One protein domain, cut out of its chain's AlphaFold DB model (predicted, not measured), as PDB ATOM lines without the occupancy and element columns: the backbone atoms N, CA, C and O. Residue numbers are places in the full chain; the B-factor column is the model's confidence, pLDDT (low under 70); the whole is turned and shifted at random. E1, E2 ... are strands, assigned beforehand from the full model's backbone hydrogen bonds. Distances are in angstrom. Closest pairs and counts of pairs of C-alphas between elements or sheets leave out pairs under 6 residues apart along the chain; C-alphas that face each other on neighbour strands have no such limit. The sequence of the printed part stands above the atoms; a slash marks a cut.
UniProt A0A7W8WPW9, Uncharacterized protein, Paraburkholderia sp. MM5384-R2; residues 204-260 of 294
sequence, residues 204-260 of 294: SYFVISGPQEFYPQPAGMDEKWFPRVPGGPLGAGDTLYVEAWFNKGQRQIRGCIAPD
ATOM      1  N   SER A 204      91.950 107.096 185.458       73.44
ATOM      2  CA  SER A 204      90.671 106.885 184.788       73.44
ATOM      3  C   SER A 204      90.872 106.316 183.393       73.44
ATOM      4  O   SER A 204      91.791 106.719 182.684       73.44
ATOM      5  N   TYR A 205      89.968 105.423 182.996       76.88
ATOM      6  CA  TYR A 205      89.926 104.813 181.673       76.88
ATOM      7  C   TYR A 205      88.537 105.033 181.066       76.88
ATOM      8  O   TYR A 205      87.537 104.655 181.674       76.88
ATOM      9  N   PHE A 206      88.469 105.628 179.879       78.19
ATOM     10  CA  PHE A 206      87.242 105.820 179.110       78.19
ATOM     11  C   PHE A 206      87.283 104.951 177.856       78.19
ATOM     12  O   PHE A 206      88.310 104.876 177.180       78.19
ATOM     13  N   VAL A 207      86.153 104.324 177.542       81.88
ATOM     14  CA  VAL A 207      85.935 103.585 176.296       81.88
ATOM     15  C   VAL A 207      84.769 104.258 175.590       81.88
ATOM     16  O   VAL A 207      83.648 104.231 176.093       81.88
ATOM     17  N   ILE A 208      85.048 104.917 174.471       82.81
ATOM     18  CA  ILE A 208      84.069 105.700 173.718       82.81
ATOM     19  C   ILE A 208      83.888 105.024 172.365       82.81
ATOM     20  O   ILE A 208      84.807 105.010 171.547       82.81
ATOM     21  N   SER A 209      82.717 104.433 172.145       85.75
ATOM     22  CA  SER A 209      82.362 103.804 170.872       85.75
ATOM     23  C   SER A 209      81.808 104.839 169.901       85.75
ATOM     24  O   SER A 209      81.043 105.719 170.298       85.75
ATOM     25  N   GLY A 210      82.177 104.726 168.628       85.38
ATOM     26  CA  GLY A 210      81.554 105.507 167.570       85.38
ATOM     27  C   GLY A 210      80.141 105.011 167.217       85.38
ATOM     28  O   GLY A 210      79.768 103.886 167.563       85.38
ATOM     29  N   PRO A 211      79.356 105.818 166.482       87.75
ATOM     30  CA  PRO A 211      79.717 107.145 165.991       87.75
ATOM     31  C   PRO A 211      79.560 108.229 167.071       87.75
ATOM     32  O   PRO A 211      78.546 108.280 167.763       87.75
ATOM     33  N   GLN A 212      80.550 109.115 167.195       85.31
ATOM     34  CA  GLN A 212      80.532 110.230 168.150       85.31
ATOM     35  C   GLN A 212      81.220 111.455 167.545       85.31
ATOM     36  O   GLN A 212      82.295 111.336 166.968       85.31
ATOM     37  N   GLU A 213      80.634 112.639 167.723       86.06
ATOM     38  CA  GLU A 213      81.287 113.909 167.388       86.06
ATOM     39  C   GLU A 213      82.013 114.469 168.613       86.06
ATOM     40  O   GLU A 213      81.420 114.607 169.690       86.06
ATOM     41  N   PHE A 214      83.294 114.801 168.447       83.25
ATOM     42  CA  PHE A 214      84.091 115.489 169.457       83.25
ATOM     43  C   PHE A 214      84.181 116.974 169.141       83.25
ATOM     44  O   PHE A 214      84.655 117.384 168.081       83.25
ATOM     45  N   TYR A 215      83.761 117.796 170.096       78.50
ATOM     46  CA  TYR A 215      83.812 119.243 169.954       78.50
ATOM     47  C   TYR A 215      85.212 119.789 170.263       78.50
ATOM     48  O   TYR A 215      85.894 119.271 171.149       78.50
ATOM     49  N   PRO A 216      85.633 120.871 169.582       74.44
ATOM     50  CA  PRO A 216      86.944 121.488 169.792       74.44
ATOM     51  C   PRO A 216      87.117 122.093 171.192       74.44
ATOM     52  O   PRO A 216      88.236 122.355 171.626       74.44
ATOM     53  N   GLN A 217      86.009 122.352 171.886       80.06
ATOM     54  CA  GLN A 217      85.968 122.906 173.232       80.06
ATOM     55  C   GLN A 217      84.588 122.612 173.846       80.06
ATOM     56  O   GLN A 217      83.592 122.662 173.116       80.06
ATOM     57  N   PRO A 218      84.486 122.333 175.156       74.38
ATOM     58  CA  PRO A 218      83.193 122.291 175.832       74.38
ATOM     59  C   PRO A 218      82.487 123.652 175.753       74.38
ATOM     60  O   PRO A 218      83.127 124.702 175.842       74.38
ATOM     61  N   ALA A 219      81.164 123.639 175.588       77.94
ATOM     62  CA  ALA A 219      80.383 124.864 175.439       77.94
ATOM     63  C   ALA A 219      80.502 125.774 176.676       77.94
ATOM     64  O   ALA A 219      80.392 125.308 177.809       77.94
ATOM     65  N   GLY A 220      80.700 127.076 176.450       79.81
ATOM     66  CA  GLY A 220      80.725 128.092 177.510       79.81
ATOM     67  C   GLY A 220      82.013 128.164 178.339       79.81
ATOM     68  O   GLY A 220      82.027 128.859 179.351       79.81
ATOM     69  N   MET A 221      83.084 127.473 177.938       75.88
ATOM     70  CA  MET A 221      84.356 127.481 178.667       75.88
ATOM     71  C   MET A 221      85.311 128.589 178.199       75.88
ATOM     72  O   MET A 221      85.391 128.907 177.015       75.88
ATOM     73  N   ASP A 222      86.081 129.141 179.140       79.19
ATOM     74  CA  ASP A 222      87.129 130.133 178.872       79.19
ATOM     75  C   ASP A 222      88.354 129.468 178.213       79.19
ATOM     76  O   ASP A 222      88.895 128.484 178.728       79.19
ATOM     77  N   GLU A 223      88.814 130.017 177.086       76.44
ATOM     78  CA  GLU A 223      89.961 129.514 176.315       76.44
ATOM     79  C   GLU A 223      91.277 129.509 177.103       76.44
ATOM     80  O   GLU A 223      92.148 128.679 176.841       76.44
ATOM     81  N   LYS A 224      91.413 130.380 178.110       73.25
ATOM     82  CA  LYS A 224      92.565 130.405 179.018       73.25
ATOM     83  C   LYS A 224      92.725 129.086 179.767       73.25
ATOM     84  O   LYS A 224      93.851 128.661 180.029       73.25
ATOM     85  N   TRP A 225      91.610 128.462 180.137       61.66
ATOM     86  CA  TRP A 225      91.588 127.233 180.932       61.66
ATOM     87  C   TRP A 225      91.281 126.002 180.079       61.66
ATOM     88  O   TRP A 225      91.773 124.915 180.374       61.66
ATOM     89  N   PHE A 226      90.531 126.179 178.990       65.25
ATOM     90  CA  PHE A 226      90.146 125.139 178.042       65.25
ATOM     91  C   PHE A 226      90.537 125.565 176.622       65.25
ATOM     92  O   PHE A 226      89.666 125.981 175.858       65.25
ATOM     93  N   PRO A 227      91.830 125.493 176.255       73.12
ATOM     94  CA  PRO A 227      92.270 125.865 174.917       73.12
ATOM     95  C   PRO A 227      91.566 125.005 173.866       73.12
ATOM     96  O   PRO A 227      91.388 123.800 174.057       73.12
ATOM     97  N   ARG A 228      91.176 125.625 172.749       73.56
ATOM     98  CA  ARG A 228      90.549 124.914 171.630       73.56
ATOM     99  C   ARG A 228      91.511 123.878 171.055       73.56
ATOM    100  O   ARG A 228      92.659 124.190 170.743       73.56
ATOM    101  N   VAL A 229      91.016 122.663 170.863       71.06
ATOM    102  CA  VAL A 229      91.727 121.568 170.197       71.06
ATOM    103  C   VAL A 229      91.021 121.197 168.893       71.06
ATOM    104  O   VAL A 229      89.857 121.553 168.705       71.06
ATOM    105  N   PRO A 230      91.681 120.488 167.965       67.12
ATOM    106  CA  PRO A 230      90.985 119.892 166.833       67.12
ATOM    107  C   PRO A 230      89.918 118.905 167.336       67.12
ATOM    108  O   PRO A 230      90.245 117.918 167.989       67.12
ATOM    109  N   GLY A 231      88.644 119.204 167.070       73.69
ATOM    110  CA  GLY A 231      87.543 118.253 167.230       73.69
ATOM    111  C   GLY A 231      87.451 117.290 166.040       73.69
ATOM    112  O   GLY A 231      88.326 117.281 165.169       73.69
ATOM    113  N   GLY A 232      86.371 116.516 165.965       82.62
ATOM    114  CA  GLY A 232      86.047 115.711 164.788       82.62
ATOM    115  C   GLY A 232      85.273 114.421 165.077       82.62
ATOM    116  O   GLY A 232      85.053 114.078 166.242       82.62
ATOM    117  N   PRO A 233      84.892 113.697 164.011       83.81
ATOM    118  CA  PRO A 233      84.121 112.469 164.116       83.81
ATOM    119  C   PRO A 233      84.980 111.276 164.546       83.81
ATOM    120  O   PRO A 233      86.105 111.094 164.077       83.81
ATOM    121  N   LEU A 234      84.389 110.406 165.360       84.06
ATOM    122  CA  LEU A 234      84.775 109.008 165.528       84.06
ATOM    123  C   LEU A 234      83.863 108.142 164.654       84.06
ATOM    124  O   LEU A 234      82.637 108.241 164.759       84.06
ATOM    125  N   GLY A 235      84.452 107.323 163.781       83.50
ATOM    126  CA  GLY A 235      83.722 106.521 162.801       83.50
ATOM    127  C   GLY A 235      82.857 105.427 163.429       83.50
ATOM    128  O   GLY A 235      83.123 104.941 164.527       83.50
ATOM    129  N   ALA A 236      81.805 105.008 162.721       83.56
ATOM    130  CA  ALA A 236      81.040 103.825 163.106       83.56
ATOM    131  C   ALA A 236      81.941 102.576 163.022       83.56
ATOM    132  O   ALA A 236      82.525 102.315 161.973       83.56
ATOM    133  N   GLY A 237      82.051 101.820 164.119       80.38
ATOM    134  CA  GLY A 237      82.959 100.667 164.233       80.38
ATOM    135  C   GLY A 237      84.343 100.988 164.815       80.38
ATOM    136  O   GLY A 237      85.117 100.067 165.069       80.38
ATOM    137  N   ASP A 238      84.646 102.262 165.081       80.50
ATOM    138  CA  ASP A 238      85.850 102.658 165.812       80.50
ATOM    139  C   ASP A 238      85.571 102.769 167.315       80.50
ATOM    140  O   ASP A 238      84.494 103.195 167.751       80.50
ATOM    141  N   THR A 239      86.573 102.435 168.129       81.81
ATOM    142  CA  THR A 239      86.550 102.665 169.578       81.81
ATOM    143  C   THR A 239      87.749 103.505 170.001       81.81
ATOM    144  O   THR A 239      88.899 103.140 169.749       81.81
ATOM    145  N   LEU A 240      87.486 104.621 170.681       81.06
ATOM    146  CA  LEU A 240      88.496 105.456 171.320       81.06
ATOM    147  C   LEU A 240      88.682 105.016 172.777       81.06
ATOM    148  O   LEU A 240      87.762 105.098 173.591       81.06
ATOM    149  N   TYR A 241      89.899 104.605 173.115       79.50
ATOM    150  CA  TYR A 241      90.326 104.332 174.481       79.50
ATOM    151  C   TYR A 241      91.106 105.533 174.999       79.50
ATOM    152  O   TYR A 241      92.110 105.915 174.402       79.50
ATOM    153  N   VAL A 242      90.671 106.118 176.110       79.88
ATOM    154  CA  VAL A 242      91.357 107.235 176.770       79.88
ATOM    155  C   VAL A 242      91.778 106.799 178.162       79.88
ATOM    156  O   VAL A 242      90.991 106.212 178.893       79.88
ATOM    157  N   GLU A 243      93.005 107.105 178.553       79.50
ATOM    158  CA  GLU A 243      93.477 106.981 179.926       79.50
ATOM    159  C   GLU A 243      93.902 108.370 180.421       79.50
ATOM    160  O   GLU A 243      94.602 109.094 179.715       79.50
ATOM    161  N   ALA A 244      93.475 108.755 181.621       78.44
ATOM    162  CA  ALA A 244      93.822 110.023 182.252       78.44
ATOM    163  C   ALA A 244      94.246 109.798 183.707       78.44
ATOM    164  O   ALA A 244      93.580 109.070 184.435       78.44
ATOM    165  N   TRP A 245      95.334 110.422 184.158       76.25
ATOM    166  CA  TRP A 245      95.804 110.284 185.539       76.25
ATOM    167  C   TRP A 245      96.530 111.514 186.050       76.25
ATOM    168  O   TRP A 245      96.979 112.357 185.279       76.25
ATOM    169  N   PHE A 246      96.691 111.604 187.366       66.44
ATOM    170  CA  PHE A 246      97.577 112.581 187.988       66.44
ATOM    171  C   PHE A 246      98.909 111.935 188.361       66.44
ATOM    172  O   PHE A 246      98.953 110.899 189.019       66.44
ATOM    173  N   ASN A 247     100.013 112.566 187.967       65.56
ATOM    174  CA  ASN A 247     101.363 112.163 188.341       65.56
ATOM    175  C   ASN A 247     102.201 113.402 188.663       65.56
ATOM    176  O   ASN A 247     102.296 114.315 187.845       65.56
ATOM    177  N   LYS A 248     102.805 113.440 189.859       72.06
ATOM    178  CA  LYS A 248     103.676 114.538 190.327       72.06
ATOM    179  C   LYS A 248     103.064 115.940 190.129       72.06
ATOM    180  O   LYS A 248     103.725 116.861 189.658       72.06
ATOM    181  N   GLY A 249     101.782 116.091 190.472       58.69
ATOM    182  CA  GLY A 249     101.060 117.366 190.365       58.69
ATOM    183  C   GLY A 249     100.680 117.777 188.939       58.69
ATOM    184  O   GLY A 249     100.235 118.902 188.732       58.69
ATOM    185  N   GLN A 250     100.840 116.890 187.954       56.62
ATOM    186  CA  GLN A 250     100.427 117.118 186.573       56.62
ATOM    187  C   GLN A 250      99.364 116.106 186.157       56.62
ATOM    188  O   GLN A 250      99.495 114.914 186.435       56.62
ATOM    189  N   ARG A 251      98.333 116.579 185.454       66.69
ATOM    190  CA  ARG A 251      97.383 115.710 184.758       66.69
ATOM    191  C   ARG A 251      98.019 115.213 183.462       66.69
ATOM    192  O   ARG A 251      98.517 116.008 182.672       66.69
ATOM    193  N   GLN A 252      97.972 113.911 183.256       73.88
ATOM    194  CA  GLN A 252      98.434 113.190 182.081       73.88
ATOM    195  C   GLN A 252      97.220 112.576 181.381       73.88
ATOM    196  O   GLN A 252      96.264 112.181 182.047       73.88
ATOM    197  N   ILE A 253      97.242 112.531 180.048       72.62
ATOM    198  CA  ILE A 253      96.189 111.924 179.226       72.62
ATOM    199  C   ILE A 253      96.859 111.185 178.067       72.62
ATOM    200  O   ILE A 253      97.750 111.737 177.421       72.62
ATOM    201  N   ARG A 254      96.410 109.966 177.769       75.56
ATOM    202  CA  ARG A 254      96.727 109.238 176.535       75.56
ATOM    203  C   ARG A 254      95.445 108.753 175.869       75.56
ATOM    204  O   ARG A 254      94.479 108.436 176.555       75.56
ATOM    205  N   GLY A 255      95.447 108.671 174.543       77.50
ATOM    206  CA  GLY A 255      94.315 108.163 173.775       77.50
ATOM    207  C   GLY A 255      94.769 107.320 172.590       77.50
ATOM    208  O   GLY A 255      95.804 107.613 171.993       77.50
ATOM    209  N   CYS A 256      94.010 106.282 172.247       77.12
ATOM    210  CA  CYS A 256      94.204 105.508 171.024       77.12
ATOM    211  C   CYS A 256      92.863 105.090 170.412       77.12
ATOM    212  O   CYS A 256      91.921 104.755 171.126       77.12
ATOM    213  N   ILE A 257      92.788 105.113 169.081       78.19
ATOM    214  CA  ILE A 257      91.643 104.605 168.323       78.19
ATOM    215  C   ILE A 257      91.998 103.195 167.857       78.19
ATOM    216  O   ILE A 257      93.067 102.998 167.278       78.19
ATOM    217  N   ALA A 258      91.121 102.230 168.114       70.94
ATOM    218  CA  ALA A 258      91.225 100.892 167.547       70.94
ATOM    219  C   ALA A 258      89.976 100.587 166.701       70.94
ATOM    220  O   ALA A 258      88.862 100.814 167.188       70.94
ATOM    221  N   PRO A 259      90.143 100.060 165.475       60.12
ATOM    222  CA  PRO A 259      89.045  99.435 164.750       60.12
ATOM    223  C   PRO A 259      88.640  98.130 165.455       60.12
ATOM    224  O   PRO A 259      89.450  97.532 166.167       60.12
ATOM    225  N   ASP A 260      87.409  97.664 165.239       53.72
ATOM    226  CA  ASP A 260      86.778  96.523 165.941       53.72
ATOM    227  C   ASP A 260      87.428  95.129 165.697       53.72
ATOM    228  O   ASP A 260      86.827  94.082 165.928       53.72
TER     229      ASP A 260
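This is residues 204 to 260 of the 294 residues of an uncharacterized protein of Paraburkholderia sp. MM5384-R2 (UniProt A0A7W8WPW9). The model is an open V: the long antiparallel sheet E1 - E4 - E5 makes one arm, hairpin E2 and E3 the other, with residues 219 to 225 sticking out. Tight links E1 to E2 and E3 to E4 join the arms. The printed part, all strand and loose, has 57 residues, five named strands E1 to E5 in chain order, a radius of gyration of the C-alphas of 13.1 A and spans of 35 by 28 by 13 A.

Find C-alpha 204 at (90.671, 106.885, 184.788); E1 runs from there to residue 209. E2 takes residues 212 to 214 and E3 residues 232 to 234. E4, residues 238 to 247, runs 29.0 A; E5, residues 250 to 259, runs 30.3 A to (89.045, 99.435, 164.750).

Look within hydrogen-bond range for N 206 and O 242 of E1 and E4, 2.8 A, N 243 and O 254 of hairpin E4 and E5, 2.8 A, and N 214 and O 232 of E2 and E3, 2.9 A.

The printed part has no cut, link E2 to E3 is long, and pLDDT is under 70 at ten residues, among them 249 to 251.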